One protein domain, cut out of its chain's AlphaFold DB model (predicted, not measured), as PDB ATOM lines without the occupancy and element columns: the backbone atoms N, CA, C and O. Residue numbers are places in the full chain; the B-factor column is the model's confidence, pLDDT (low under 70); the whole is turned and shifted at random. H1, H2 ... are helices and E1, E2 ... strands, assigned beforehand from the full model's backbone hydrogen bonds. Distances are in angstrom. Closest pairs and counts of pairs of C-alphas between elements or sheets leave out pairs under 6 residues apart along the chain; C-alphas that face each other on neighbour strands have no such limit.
ATOM      1  N   ARG A  16     123.503   1.568 170.978       90.50
ATOM      2  CA  ARG A  16     122.602   2.698 170.692       90.50
ATOM      3  C   ARG A  16     121.191   2.486 171.233       90.50
ATOM      4  O   ARG A  16     120.469   3.455 171.432       90.50
ATOM      5  N   GLU A  17     120.807   1.244 171.525       89.25
ATOM      6  CA  GLU A  17     119.510   0.919 172.139       89.25
ATOM      7  C   GLU A  17     119.471   1.195 173.652       89.25
ATOM      8  O   GLU A  17     118.464   0.928 174.320       89.25
ATOM      9  N   ARG A  18     120.587   1.674 174.216       89.69
ATOM     10  CA  ARG A  18     120.793   1.865 175.649       89.69
ATOM     11  C   ARG A  18     121.408   3.224 175.950       89.69
ATOM     12  O   ARG A  18     122.270   3.724 175.224       89.69
ATOM     13  N   GLU A  19     120.988   3.784 177.071       90.06
ATOM     14  CA  GLU A  19     121.515   5.022 177.625       90.06
ATOM     15  C   GLU A  19     122.822   4.737 178.367       90.06
ATOM     16  O   GLU A  19     122.955   3.713 179.044       90.06
ATOM     17  N   LEU A  20     123.796   5.635 178.229       90.25
ATOM     18  CA  LEU A  20     125.036   5.575 178.994       90.25
ATOM     19  C   LEU A  20     124.733   5.921 180.455       90.25
ATOM     20  O   LEU A  20     124.316   7.038 180.740       90.25
ATOM     21  N   ALA A  21     124.963   4.976 181.365       87.50
ATOM     22  CA  ALA A  21     124.763   5.187 182.795       87.50
ATOM     23  C   ALA A  21     126.036   5.710 183.471       87.50
ATOM     24  O   ALA A  21     125.989   6.653 184.253       87.50
ATOM     25  N   LEU A  22     127.183   5.093 183.170       87.75
ATOM     26  CA  LEU A  22     128.491   5.517 183.673       87.75
ATOM     27  C   LEU A  22     129.627   4.990 182.793       87.75
ATOM     28  O   LEU A  22     129.454   4.052 182.013       87.75
ATOM     29  N   VAL A  23     130.813   5.568 182.972       88.50
ATOM     30  CA  VAL A  23     132.060   5.131 182.329       88.50
ATOM     31  C   VAL A  23     132.990   4.534 183.386       88.50
ATOM     32  O   VAL A  23     133.181   5.114 184.454       88.50
ATOM     33  N   GLU A  24     133.587   3.378 183.092       83.31
ATOM     34  CA  GLU A  24     134.557   2.694 183.949       83.31
ATOM     35  C   GLU A  24     135.819   2.297 183.164       83.31
ATOM     36  O   GLU A  24     135.942   1.194 182.605       83.31
ATOM     37  N   GLY A  25     136.799   3.202 183.158       83.00
ATOM     38  CA  GLY A  25     137.997   3.073 182.333       83.00
ATOM     39  C   GLY A  25     137.633   3.203 180.855       83.00
ATOM     40  O   GLY A  25     136.998   4.173 180.462       83.00
ATOM     41  N   LEU A  26     137.999   2.209 180.042       81.19
ATOM     42  CA  LEU A  26     137.668   2.159 178.609       81.19
ATOM     43  C   LEU A  26     136.308   1.513 178.309       81.19
ATOM     44  O   LEU A  26     136.029   1.164 177.163       81.19
ATOM     45  N   ARG A  27     135.485   1.285 179.336       86.94
ATOM     46  CA  ARG A  27     134.196   0.603 179.218       86.94
ATOM     47  C   ARG A  27     133.079   1.541 179.615       86.94
ATOM     48  O   ARG A  27     133.214   2.350 180.526       86.94
ATOM     49  N   GLU A  28     131.953   1.356 178.971       91.56
ATOM     50  CA  GLU A  28     130.705   2.021 179.266       91.56
ATOM     51  C   GLU A  28     129.759   1.015 179.906       91.56
ATOM     52  O   GLU A  28     129.613  -0.113 179.429       91.56
ATOM     53  N   VAL A  29     129.098   1.424 180.980       90.44
ATOM     54  CA  VAL A  29     127.959   0.694 181.524       90.44
ATOM     55  C   VAL A  29     126.715   1.385 181.003       90.44
ATOM     56  O   VAL A  29     126.488   2.565 181.271       90.44
ATOM     57  N   ARG A  30     125.927   0.655 180.222       92.12
ATOM     58  CA  ARG A  30     124.735   1.166 179.552       92.12
ATOM     59  C   ARG A  30     123.503   0.408 180.031       92.12
ATOM     60  O   ARG A  30     123.559  -0.794 180.292       92.12
ATOM     61  N   ILE A  31     122.383   1.106 180.141       88.50
ATOM     62  CA  ILE A  31     121.113   0.579 180.657       88.50
ATOM     63  C   ILE A  31     119.968   0.940 179.720       88.50
ATOM     64  O   ILE A  31     120.110   1.764 178.822       88.50
ATOM     65  N   PHE A  32     118.806   0.317 179.901       84.06
ATOM     66  CA  PHE A  32     117.613   0.865 179.260       84.06
ATOM     67  C   PHE A  32     117.214   2.192 179.918       84.06
ATOM     68  O   PHE A  32     117.368   2.366 181.119       84.06
ATOM     69  N   GLY A  33     116.658   3.112 179.140       78.50
ATOM     70  CA  GLY A  33     116.128   4.357 179.681       78.50
ATOM     71  C   GLY A  33     114.861   4.186 180.515       78.50
ATOM     72  O   GLY A  33     114.008   3.332 180.227       78.50
ATOM     73  N   GLY A  34     114.716   5.046 181.525       73.88
ATOM     74  CA  GLY A  34     113.469   5.313 182.248       73.88
ATOM     75  C   GLY A  34     112.680   4.074 182.696       73.88
ATOM     76  O   GLY A  34     113.207   3.154 183.325       73.88
ATOM     77  N   ARG A  35     111.381   4.038 182.348       70.62
ATOM     78  CA  ARG A  35     110.425   3.008 182.807       70.62
ATOM     79  C   ARG A  35     110.835   1.576 182.441       70.62
ATOM     80  O   ARG A  35     110.407   0.630 183.101       70.62
ATOM     81  N   LYS A  36     111.639   1.390 181.387       75.38
ATOM     82  CA  LYS A  36     112.043   0.059 180.920       75.38
ATOM     83  C   LYS A  36     113.099  -0.561 181.835       75.38
ATOM     84  O   LYS A  36     112.988  -1.740 182.152       75.38
ATOM     85  N   PHE A  37     114.079   0.210 182.299       77.06
ATOM     86  CA  PHE A  37     115.054  -0.280 183.280       77.06
ATOM     87  C   PHE A  37     114.417  -0.505 184.648       77.06
ATOM     88  O   PHE A  37     114.566  -1.580 185.221       77.06
ATOM     89  N   GLU A  38     113.572   0.428 185.080       75.38
ATOM     90  CA  GLU A  38     112.706   0.291 186.253       75.38
ATOM     91  C   GLU A  38     111.901  -1.025 186.283       75.38
ATOM     92  O   GLU A  38     111.800  -1.679 187.324       75.38
ATOM     93  N   TYR A  39     111.334  -1.420 185.139       76.00
ATOM     94  CA  TYR A  39     110.580  -2.665 184.970       76.00
ATOM     95  C   TYR A  39     111.446  -3.922 185.160       76.00
ATOM     96  O   TYR A  39     110.952  -4.947 185.645       76.00
ATOM     97  N   PHE A  40     112.710  -3.886 184.732       75.88
ATOM     98  CA  PHE A  40     113.622  -5.023 184.862       75.88
ATOM     99  C   PHE A  40     114.168  -5.131 186.286       75.88
ATOM    100  O   PHE A  40     114.104  -6.213 186.876       75.88
ATOM    101  N   VAL A  41     114.601  -4.003 186.855       78.19
ATOM    102  CA  VAL A  41     115.113  -3.904 188.225       78.19
ATOM    103  C   VAL A  41     114.114  -4.474 189.231       78.19
ATOM    104  O   VAL A  41     114.483  -5.313 190.050       78.19
ATOM    105  N   SER A  42     112.829  -4.110 189.128       74.94
ATOM    106  CA  SER A  42     111.794  -4.586 190.061       74.94
ATOM    107  C   SER A  42     111.541  -6.098 190.017       74.94
ATOM    108  O   SER A  42     110.826  -6.628 190.861       74.94
ATOM    109  N   ARG A  43     112.108  -6.802 189.033       72.69
ATOM    110  CA  ARG A  43     112.019  -8.259 188.871       72.69
ATOM    111  C   ARG A  43     113.357  -8.966 189.103       72.69
ATOM    112  O   ARG A  43     113.498 -10.118 188.707       72.69
ATOM    113  N   GLY A  44     114.330  -8.281 189.708       69.81
ATOM    114  CA  GLY A  44     115.661  -8.828 189.983       69.81
ATOM    115  C   GLY A  44     116.546  -8.967 188.743       69.81
ATOM    116  O   GLY A  44     117.531  -9.702 188.774       69.81
ATOM    117  N   PHE A  45     116.203  -8.289 187.644       72.69
ATOM    118  CA  PHE A  45     116.989  -8.300 186.414       72.69
ATOM    119  C   PHE A  45     117.614  -6.926 186.189       72.69
ATOM    120  O   PHE A  45     116.921  -5.953 185.921       72.69
ATOM    121  N   TRP A  46     118.936  -6.847 186.253       73.75
ATOM    122  CA  TRP A  46     119.653  -5.573 186.164       73.75
ATOM    123  C   TRP A  46     119.813  -5.117 184.718       73.75
ATOM    124  O   TRP A  46     119.782  -3.933 184.437       73.75
ATOM    125  N   HIS A  47     119.871  -6.051 183.764       80.19
ATOM    126  CA  HIS A  47     119.853  -5.730 182.335       80.19
ATOM    127  C   HIS A  47     120.933  -4.718 181.910       80.19
ATOM    128  O   HIS A  47     120.704  -3.857 181.053       80.19
ATOM    129  N   LEU A  48     122.105  -4.826 182.531       89.25
ATOM    130  CA  LEU A  48     123.247  -3.984 182.238       89.25
ATOM    131  C   LEU A  48     123.913  -4.462 180.958       89.25
ATOM    132  O   LEU A  48     124.032  -5.665 180.704       89.25
ATOM    133  N   GLN A  49     124.387  -3.499 180.184       92.69
ATOM    134  CA  GLN A  49     125.335  -3.723 179.116       92.69
ATOM    135  C   GLN A  49     126.699  -3.178 179.539       92.69
ATOM    136  O   GLN A  49     126.817  -1.997 179.848       92.69
ATOM    137  N   LEU A  50     127.732  -4.017 179.498       91.69
ATOM    138  CA  LEU A  50     129.123  -3.570 179.507       91.69
ATOM    139  C   LEU A  50     129.576  -3.459 178.050       91.69
ATOM    140  O   LEU A  50     129.715  -4.469 177.358       91.69
ATOM    141  N   TRP A  51     129.766  -2.233 177.579       92.69
ATOM    142  CA  TRP A  51     130.202  -1.926 176.222       92.69
ATOM    143  C   TRP A  51     131.661  -1.475 176.228       92.69
ATOM    144  O   TRP A  51     132.043  -0.599 176.999       92.69
ATOM    145  N   HIS A  52     132.493  -2.067 175.377       90.44
ATOM    146  CA  HIS A  52     133.869  -1.633 175.170       90.44
ATOM    147  C   HIS A  52     134.000  -1.029 173.763       90.44
ATOM    148  O   HIS A  52     134.291  -1.776 172.825       90.44
ATOM    149  N   PRO A  53     133.845   0.299 173.588       88.44
ATOM    150  CA  PRO A  53     133.752   0.936 172.271       88.44
ATOM    151  C   PRO A  53     134.949   0.648 171.366       88.44
ATOM    152  O   PRO A  53     134.769   0.343 170.196       88.44
ATOM    153  N   VAL A  54     136.165   0.657 171.920       86.38
ATOM    154  CA  VAL A  54     137.394   0.405 171.144       86.38
ATOM    155  C   VAL A  54     137.496  -1.045 170.657       86.38
ATOM    156  O   VAL A  54     138.003  -1.295 169.573       86.38
ATOM    157  N   ALA A  55     137.023  -2.002 171.457       84.50
ATOM    158  CA  ALA A  55     137.139  -3.425 171.147       84.50
ATOM    159  C   ALA A  55     135.902  -3.957 170.408       84.50
ATOM    160  O   ALA A  55     135.904  -5.105 169.983       84.50
ATOM    161  N   GLY A  56     134.828  -3.168 170.300       89.31
ATOM    162  CA  GLY A  56     133.560  -3.621 169.730       89.31
ATOM    163  C   GLY A  56     132.870  -4.718 170.552       89.31
ATOM    164  O   GLY A  56     132.086  -5.492 170.004       89.31
ATOM    165  N   VAL A  57     133.177  -4.831 171.851       90.88
ATOM    166  CA  VAL A  57     132.675  -5.917 172.707       90.88
ATOM    167  C   VAL A  57     131.453  -5.464 173.484       90.88
ATOM    168  O   VAL A  57     131.509  -4.480 174.219       90.88
ATOM    169  N   SER A  58     130.381  -6.243 173.397       93.44
ATOM    170  CA  SER A  58     129.140  -6.021 174.133       93.44
ATOM    171  C   SER A  58     128.844  -7.206 175.039       93.44
ATOM    172  O   SER A  58     128.720  -8.331 174.558       93.44
ATOM    173  N   ILE A  59     128.699  -6.967 176.342       92.62
ATOM    174  CA  ILE A  59     128.313  -7.983 177.327       92.62
ATOM    175  C   ILE A  59     126.993  -7.591 177.967       92.62
ATOM    176  O   ILE A  59     126.880  -6.498 178.506       92.62
ATOM    177  N   LEU A  60     126.024  -8.498 177.960       92.94
ATOM    178  CA  LEU A  60     124.751  -8.348 178.650       92.94
ATOM    179  C   LEU A  60     124.731  -9.210 179.911       92.94
ATOM    180  O   LEU A  60     125.089 -10.391 179.875       92.94
ATOM    181  N   THR A  61     124.277  -8.631 181.020       89.94
ATOM    182  CA  THR A  61     124.017  -9.375 182.259       89.94
ATOM    183  C   THR A  61     122.749 -10.232 182.140       89.94
ATOM    184  O   THR A  61     121.848  -9.883 181.365       89.94
ATOM    185  N   PRO A  62     122.611 -11.295 182.955       88.44
ATOM    186  CA  PRO A  62     121.404 -12.099 183.060       88.44
ATOM    187  C   PRO A  62     120.121 -11.272 183.129       88.44
ATOM    188  O   PRO A  62     119.959 -10.362 183.943       88.44
ATOM    189  N   SER A  63     119.186 -11.603 182.249       82.69
ATOM    190  CA  SER A  63     117.863 -11.000 182.176       82.69
ATOM    191  C   SER A  63     116.885 -11.949 181.484       82.69
ATOM    192  O   SER A  63     117.277 -12.995 180.964       82.69
ATOM    193  N   ARG A  64     115.606 -11.563 181.390       79.81
ATOM    194  CA  ARG A  64     114.646 -12.281 180.534       79.81
ATOM    195  C   ARG A  64     115.046 -12.279 179.055       79.81
ATOM    196  O   ARG A  64     114.752 -13.258 178.384       79.81
ATOM    197  N   LEU A  65     115.714 -11.231 178.549       79.69
ATOM    198  CA  LEU A  65     116.155 -11.197 177.143       79.69
ATOM    199  C   LEU A  65     117.297 -12.181 176.884       79.69
ATOM    200  O   LEU A  65     117.359 -12.771 175.816       79.69
ATOM    201  N   THR A  66     118.154 -12.404 177.879       87.00
ATOM    202  CA  THR A  66     119.274 -13.347 177.792       87.00
ATOM    203  C   THR A  66     118.948 -14.701 178.433       87.00
ATOM    204  O   THR A  66     119.855 -15.457 178.777       87.00
ATOM    205  N   LEU A  67     117.658 -15.008 178.652       88.12
ATOM    206  CA  LEU A  67     117.103 -16.165 179.389       88.12
ATOM    207  C   LEU A  67     117.901 -16.564 180.650       88.12
ATOM    208  O   LEU A  67     118.109 -17.745 180.908       88.12
ATOM    209  N   GLY A  68     118.377 -15.583 181.420       87.25
ATOM    210  CA  GLY A  68     119.111 -15.807 182.669       87.25
ATOM    211  C   GLY A  68     120.618 -16.055 182.527       87.25
ATOM    212  O   GLY A  68     121.259 -16.409 183.510       87.25
ATOM    213  N   PHE A  69     121.206 -15.843 181.349       91.75
ATOM    214  CA  PHE A  69     122.643 -16.022 181.119       91.75
ATOM    215  C   PHE A  69     123.346 -14.690 180.868       91.75
ATOM    216  O   PHE A  69     122.736 -13.719 180.415       91.75
ATOM    217  N   TYR A  70     124.653 -14.665 181.106       92.31
ATOM    218  CA  TYR A  70     125.515 -13.656 180.513       92.31
ATOM    219  C   TYR A  70     125.679 -13.954 179.026       92.31
ATOM    220  O   TYR A  70     125.910 -15.105 178.647       92.31
ATOM    221  N   GLU A  71     125.601 -12.922 178.196       94.62
ATOM    222  CA  GLU A  71     125.877 -13.010 176.761       94.62
ATOM    223  C   GLU A  71     126.980 -12.023 176.400       94.62
ATOM    224  O   GLU A  71     126.941 -10.879 176.836       94.62
ATOM    225  N   MET A  72     127.959 -12.451 175.610       93.25
ATOM    226  CA  MET A  72     129.003 -11.597 175.046       93.25
ATOM    227  C   MET A  72     128.978 -11.699 173.527       93.25
ATOM    228  O   MET A  72     128.907 -12.806 172.990       93.25
ATOM    229  N   VAL A  73     129.083 -10.556 172.857       92.88
ATOM    230  CA  VAL A  73     129.240 -10.437 171.405       92.88
ATOM    231  C   VAL A  73     130.506  -9.644 171.094       92.88
ATOM    232  O   VAL A  73     130.750  -8.601 171.704       92.88
ATOM    233  N   LEU A  74     131.296 -10.161 170.155       88.19
ATOM    234  CA  LEU A  74     132.484  -9.531 169.581       88.19
ATOM    235  C   LEU A  74     132.587  -9.930 168.102       88.19
ATOM    236  O   LEU A  74     132.881 -11.089 167.802       88.19
ATOM    237  N   GLY A  75     132.332  -8.985 167.192       84.94
ATOM    238  CA  GLY A  75     132.163  -9.298 165.769       84.94
ATOM    239  C   GLY A  75     131.096 -10.384 165.583       84.94
ATOM    240  O   GLY A  75     130.022 -10.300 166.177       84.94
ATOM    241  N   ASP A  76     131.433 -11.446 164.854       84.25
ATOM    242  CA  ASP A  76     130.542 -12.598 164.632       84.25
ATOM    243  C   ASP A  76     130.553 -13.623 165.780       84.25
ATOM    244  O   ASP A  76     129.804 -14.600 165.777       84.25
ATOM    245  N   THR A  77     131.407 -13.428 166.789       87.44
ATOM    246  CA  THR A  77     131.504 -14.352 167.919       87.44
ATOM    247  C   THR A  77     130.466 -14.009 168.974       87.44
ATOM    248  O   THR A  77     130.533 -12.957 169.609       87.44
ATOM    249  N   LYS A  78     129.555 -14.952 169.233       90.88
ATOM    250  CA  LYS A  78     128.630 -14.910 170.369       90.88
ATOM    251  C   LYS A  78     128.966 -16.007 171.374       90.88
ATOM    252  O   LYS A  78     129.151 -17.164 171.014       90.88
ATOM    253  N   THR A  79     129.031 -15.658 172.653       93.12
ATOM    254  CA  THR A  79     129.239 -16.614 173.750       93.12
ATOM    255  C   THR A  79     128.239 -16.373 174.860       93.12
ATOM    256  O   THR A  79     127.868 -15.237 175.144       93.12
ATOM    257  N   ARG A  80     127.798 -17.460 175.491       95.19
ATOM    258  CA  ARG A  80     126.792 -17.439 176.543       95.19
ATOM    259  C   ARG A  80     127.195 -18.348 177.689       95.19
ATOM    260  O   ARG A  80     127.642 -19.468 177.459       95.19
ATOM    261  N   THR A  81     127.034 -17.879 178.921       94.75
ATOM    262  CA  THR A  81     127.327 -18.676 180.118       94.75
ATOM    263  C   THR A  81     126.574 -18.149 181.335       94.75
ATOM    264  O   THR A  81     126.251 -16.968 181.410       94.75
ATOM    265  N   SER A  82     126.265 -19.022 182.292       92.69
ATOM    266  CA  SER A  82     125.710 -18.633 183.595       92.69
ATOM    267  C   SER A  82     126.803 -18.218 184.587       92.69
ATOM    268  O   SER A  82     126.502 -17.649 185.632       92.69
ATOM    269  N   ASP A  83     128.070 -18.476 184.257       91.88
ATOM    270  CA  ASP A  83     129.221 -18.240 185.120       91.88
ATOM    271  C   ASP A  83     130.015 -17.025 184.626       91.88
ATOM    272  O   ASP A  83     130.713 -17.059 183.607       91.88
ATOM    273  N   TYR A  84     129.925 -15.935 185.384       90.06
ATOM    274  CA  TYR A  84     130.597 -14.681 185.066       90.06
ATOM    275  C   TYR A  84     132.132 -14.795 185.066       90.06
ATOM    276  O   TYR A  84     132.810 -14.136 184.276       90.06
ATOM    277  N   VAL A  85     132.706 -15.670 185.899       90.75
ATOM    278  CA  VAL A  85     134.158 -15.899 185.930       90.75
ATOM    279  C   VAL A  85     134.601 -16.580 184.638       90.75
ATOM    280  O   VAL A  85     135.591 -16.158 184.031       90.75
ATOM    281  N   ARG A  86     133.841 -17.577 184.163       91.69
ATOM    282  CA  ARG A  86     134.089 -18.209 182.854       91.69
ATOM    283  C   ARG A  86     133.952 -17.218 181.705       91.69
ATOM    284  O   ARG A  86     134.791 -17.242 180.805       91.69
ATOM    285  N   LEU A  87     132.965 -16.320 181.758       91.62
ATOM    286  CA  LEU A  87     132.836 -15.246 180.770       91.62
ATOM    287  C   LEU A  87     134.089 -14.365 180.747       91.62
ATOM    288  O   LEU A  87     134.617 -14.085 179.677       91.62
ATOM    289  N   GLY A  88     134.615 -13.992 181.918       89.38
ATOM    290  CA  GLY A  88     135.851 -13.219 182.037       89.38
ATOM    291  C   GLY A  88     137.087 -13.936 181.489       89.38
ATOM    292  O   GLY A  88     137.962 -13.294 180.910       89.38
ATOM    293  N   ILE A  89     137.169 -15.261 181.630       89.38
ATOM    294  CA  ILE A  89     138.240 -16.062 181.016       89.38
ATOM    295  C   ILE A  89     138.114 -16.042 179.490       89.38
ATOM    296  O   ILE A  89     139.118 -15.839 178.810       89.38
ATOM    297  N   PHE A  90     136.903 -16.226 178.958       88.75
ATOM    298  CA  PHE A  90     136.658 -16.168 177.518       88.75
ATOM    299  C   PHE A  90     136.992 -14.783 176.954       88.75
ATOM    300  O   PHE A  90     137.804 -14.676 176.046       88.75
ATOM    301  N   ALA A  91     136.471 -13.727 177.579       87.25
ATOM    302  CA  ALA A  91     136.744 -12.332 177.254       87.25
ATOM    303  C   ALA A  91     138.249 -12.040 177.113       87.25
ATOM    304  O   ALA A  91     138.685 -11.545 176.074       87.25
ATOM    305  N   ARG A  92     139.053 -12.424 178.116       86.56
ATOM    306  CA  ARG A  92     140.511 -12.223 178.095       86.56
ATOM    307  C   ARG A  92     141.224 -13.027 177.008       86.56
ATOM    308  O   ARG A  92     142.221 -12.556 176.473       86.56
ATOM    309  N   ARG A  93     140.748 -14.241 176.705       86.69
ATOM    310  CA  ARG A  93     141.316 -15.080 175.635       86.69
ATOM    311  C   ARG A  93     141.019 -14.513 174.253       86.69
ATOM    312  O   ARG A  93     141.879 -14.586 173.385       86.69
ATOM    313  N   THR A  94     139.828 -13.957 174.061       84.00
ATOM    314  CA  THR A  94     139.410 -13.406 172.768       84.00
ATOM    315  C   THR A  94     140.013 -12.025 172.521       84.00
ATOM    316  O   THR A  94     140.333 -11.692 171.385       84.00
ATOM    317  N   HIS A  95     140.210 -11.221 173.569       80.69
ATOM    318  CA  HIS A  95     140.826  -9.904 173.459       80.69
ATOM    319  C   HIS A  95     141.644  -9.586 174.719       80.69
ATOM    320  O   HIS A  95     141.085  -9.330 175.783       80.69
ATOM    321  N   ALA A  96     142.976  -9.558 174.606       75.00
ATOM    322  CA  ALA A  96     143.876  -9.399 175.759       75.00
ATOM    323  C   ALA A  96     143.645  -8.094 176.551       75.00
ATOM    324  O   ALA A  96     143.825  -8.067 177.766       75.00
ATOM    325  N   GLY A  97     143.194  -7.026 175.883       73.56
ATOM    326  CA  GLY A  97     142.840  -5.754 176.528       73.56
ATOM    327  C   GLY A  97     141.472  -5.749 177.223       73.56
ATOM    328  O   GLY A  97     141.123  -4.774 177.882       73.56
ATOM    329  N   LEU A  98     140.676  -6.814 177.081       78.69
ATOM    330  CA  LEU A  98     139.336  -6.893 177.653       78.69
ATOM    331  C   LEU A  98     139.401  -7.457 179.076       78.69
ATOM    332  O   LEU A  98     139.313  -8.663 179.316       78.69
ATOM    333  N   VAL A  99     139.521  -6.557 180.048       82.06
ATOM    334  CA  VAL A  99     139.401  -6.895 181.469       82.06
ATOM    335  C   VAL A  99     137.964  -6.633 181.904       82.06
ATOM    336  O   VAL A  99     137.502  -5.495 181.866       82.06
ATOM    337  N   LEU A 100     137.234  -7.672 182.314       84.12
ATOM    338  CA  LEU A 100     135.899  -7.501 182.895       84.12
ATOM    339  C   LEU A 100     135.998  -7.051 184.357       84.12
ATOM    340  O   LEU A 100     136.964  -7.426 185.032       84.12
ATOM    341  N   PRO A 101     135.019  -6.284 184.875       86.50
ATOM    342  CA  PRO A 101     134.909  -6.051 186.312       86.50
ATOM    343  C   PRO A 101     134.933  -7.390 187.049       86.50
ATOM    344  O   PRO A 101     134.345  -8.359 186.570       86.50
ATOM    345  N   ASN A 102     135.592  -7.475 188.202       88.31
ATOM    346  CA  ASN A 102     135.468  -8.674 189.031       88.31
ATOM    347  C   ASN A 102     134.018  -8.805 189.568       88.31
ATOM    348  O   ASN A 102     133.269  -7.823 189.538       88.31
ATOM    349  N   PRO A 103     133.595  -9.985 190.064       86.50
ATOM    350  CA  PRO A 103     132.215 -10.190 190.516       86.50
ATOM    351  C   PRO A 103     131.755  -9.196 191.593       86.50
ATOM    352  O   PRO A 103     130.628  -8.712 191.548       86.50
ATOM    353  N   ALA A 104     132.634  -8.838 192.536       87.50
ATOM    354  CA  ALA A 104     132.307  -7.878 193.590       87.50
ATOM    355  C   ALA A 104     132.041  -6.477 193.021       87.50
ATOM    356  O   ALA A 104     131.105  -5.801 193.450       87.50
ATOM    357  N   ARG A 105     132.834  -6.058 192.031       89.12
ATOM    358  CA  ARG A 105     132.668  -4.776 191.351       89.12
ATOM    359  C   ARG A 105     131.420  -4.755 190.476       89.12
ATOM    360  O   ARG A 105     130.699  -3.767 190.514       89.12
ATOM    361  N   LEU A 106     131.130  -5.841 189.757       86.56
ATOM    362  CA  LEU A 106     129.872  -5.970 189.018       86.56
ATOM    363  C   LEU A 106     128.673  -5.797 189.960       86.56
ATOM    364  O   LEU A 106     127.813  -4.966 189.696       86.56
ATOM    365  N   ALA A 107     128.681  -6.477 191.109       85.06
ATOM    366  CA  ALA A 107     127.612  -6.354 192.097       85.06
ATOM    367  C   ALA A 107     127.502  -4.934 192.695       85.06
ATOM    368  O   ALA A 107     126.416  -4.495 193.065       85.06
ATOM    369  N   GLN A 108     128.616  -4.201 192.817       86.69
ATOM    370  CA  GLN A 108     128.592  -2.790 193.221       86.69
ATOM    371  C   GLN A 108     127.959  -1.896 192.151       86.69
ATOM    372  O   GLN A 108     127.168  -1.028 192.501       86.69
ATOM    373  N   LEU A 109     128.304  -2.104 190.876       85.19
ATOM    374  CA  LEU A 109     127.719  -1.368 189.753       85.19
ATOM    375  C   LEU A 109     126.214  -1.618 189.668       85.19
ATOM    376  O   LEU A 109     125.445  -0.672 189.546       85.19
ATOM    377  N   GLU A 110     125.804  -2.879 189.803       83.94
ATOM    378  CA  GLU A 110     124.400  -3.273 189.888       83.94
ATOM    379  C   GLU A 110     123.689  -2.490 190.997       83.94
ATOM    380  O   GLU A 110     122.783  -1.712 190.697       83.94
ATOM    381  N   ARG A 111     124.151  -2.600 192.252       83.00
ATOM    382  CA  ARG A 111     123.544  -1.895 193.396       83.00
ATOM    383  C   ARG A 111     123.459  -0.383 193.194       83.00
ATOM    384  O   ARG A 111     122.388   0.179 193.379       83.00
ATOM    385  N   ALA A 112     124.549   0.254 192.765       81.88
ATOM    386  CA  ALA A 112     124.591   1.702 192.573       81.88
ATOM    387  C   ALA A 112     123.527   2.193 191.578       81.88
ATOM    388  O   ALA A 112     122.908   3.232 191.799       81.88
ATOM    389  N   LEU A 113     123.287   1.428 190.509       78.62
ATOM    390  CA  LEU A 113     122.283   1.763 189.501       78.62
ATOM    391  C   LEU A 113     120.848   1.534 189.995       78.62
ATOM    392  O   LEU A 113     119.936   2.234 189.560       78.62
ATOM    393  N   VAL A 114     120.626   0.595 190.916       74.69
ATOM    394  CA  VAL A 114     119.302   0.423 191.534       74.69
ATOM    395  C   VAL A 114     119.008   1.468 192.581       74.69
ATOM    396  O   VAL A 114     117.889   1.977 192.595       74.69
ATOM    397  N   ASP A 115     119.986   1.843 193.396       76.94
ATOM    398  CA  ASP A 115     119.811   2.929 194.358       76.94
ATOM    399  C   ASP A 115     119.425   4.230 193.640       76.94
ATOM    400  O   ASP A 115     118.573   4.981 194.110       76.94
ATOM    401  N   ASP A 116     119.997   4.475 192.459       73.56
ATOM    402  CA  ASP A 116     119.655   5.629 191.630       73.56
ATOM    403  C   ASP A 116     118.208   5.593 191.106       73.56
ATOM    404  O   ASP A 116     117.479   6.589 191.168       73.56
ATOM    405  N   VAL A 117     117.742   4.414 190.680       70.31
ATOM    406  CA  VAL A 117     116.338   4.198 190.293       70.31
ATOM    407  C   VAL A 117     115.388   4.417 191.466       70.31
ATOM    408  O   VAL A 117     114.339   5.044 191.294       70.31
ATOM    409  N   VAL A 118     115.731   3.910 192.652       67.00
ATOM    410  CA  VAL A 118     114.916   4.073 193.863       67.00
ATOM    411  C   VAL A 118     114.818   5.552 194.238       67.00
ATOM    412  O   VAL A 118     113.705   6.066 194.345       67.00
ATOM    413  N   ARG A 119     115.946   6.269 194.308       69.75
ATOM    414  CA  ARG A 119     115.967   7.715 194.600       69.75
ATOM    415  C   ARG A 119     115.149   8.528 193.598       69.75
ATOM    416  O   ARG A 119     114.372   9.400 193.980       69.75
ATOM    417  N   THR A 120     115.269   8.213 192.307       69.38
ATOM    418  CA  THR A 120     114.509   8.900 191.250       69.38
ATOM    419  C   THR A 120     112.995   8.724 191.418       69.38
ATOM    420  O   THR A 120     112.225   9.643 191.123       69.38
ATOM    421  N   ARG A 121     112.537   7.565 191.910       66.06
ATOM    422  CA  ARG A 121     111.115   7.325 192.204       66.06
ATOM    423  C   ARG A 121     110.626   8.123 193.402       66.06
ATOM    424  O   ARG A 121     109.562   8.729 193.309       66.06
ATOM    425  N   GLU A 122     111.393   8.140 194.487       65.19
ATOM    426  CA  GLU A 122     111.053   8.897 195.698       65.19
ATOM    427  C   GLU A 122     110.922  10.393 195.391       65.19
ATOM    428  O   GLU A 122     109.925  11.012 195.752       65.19
ATOM    429  N   HIS A 123     111.850  10.957 194.612       62.12
ATOM    430  CA  HIS A 123     111.780  12.359 194.189       62.12
ATOM    431  C   HIS A 123     110.535  12.670 193.342       62.12
ATOM    432  O   HIS A 123     109.933  13.730 193.501       62.12
TER     433      HIS A 123
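What this domain is: This is residues 16 to 123 of the 128 residues of an uncharacterized protein of Polyangiaceae bacterium (UniProt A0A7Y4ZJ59). One twisted sheet of six antiparallel strands makes a wall with two helices over one face: H2 over the E5 and E6 end, the long H3 slanting past the E1 and E2 end. Short H1 lies off the sheet, beyond E2 and near H3. The 108 printed residues include, in chain order, E1 E2 H1 E3 E4 E5 E6 H2 H3; the sheet's order is E1 - E2 - E3 - E4 - E5 - E6, the class mixed. The whole is compact, with a radius of gyration of the C-alphas of 13.6 A, and spans 44 by 27 by 27 A.

Where its parts are: E1, residues 19 to 24, begins at C-alpha 19 (121.515, 5.022, 177.625). E2 is residues 27 to 31, H1 34 to 41, E3 49 to 52, E4 57 to 60, E5 70 to 74, E6 77 to 81. H2, residues 84 to 94, is 15.2 A long; H3, residues 103 to 123, is 30.7 A and ends at C-alpha 123 (111.780, 12.359, 194.189).

How they stand to each other: In the hairpin E1 and E2, N 21 and O 29 are within hydrogen-bond range at 2.9 A; between E2 and E3, N 28 and O 51 at 2.8 A. E3 E4 E5 E6 form a meander, each the antiparallel neighbour of the one before. H2 and H3, on the same face, make two layers with the sheet. H2 is over E5 and E6 at a height over the sheet of 9.2 A; its closest C-alphas to E6 are Leu 87 and Thr 81, 6.5 A. H3, height 10.3 A, runs slantwise to the strands, 38 degrees to E2 on the local plane. H1 is close but not clearly touching H3, C-alphas 38 and 117 being closest at 6.7 A. Every O i to N i+4 pair in H1, H2 and H3 is within range.

The domain as a whole: The farthest C-alphas, Arg 93 and His 123, are 44.4 A apart. The printed part has no cut and no long link. Residues 44 and 118 to 123 have pLDDT under 70.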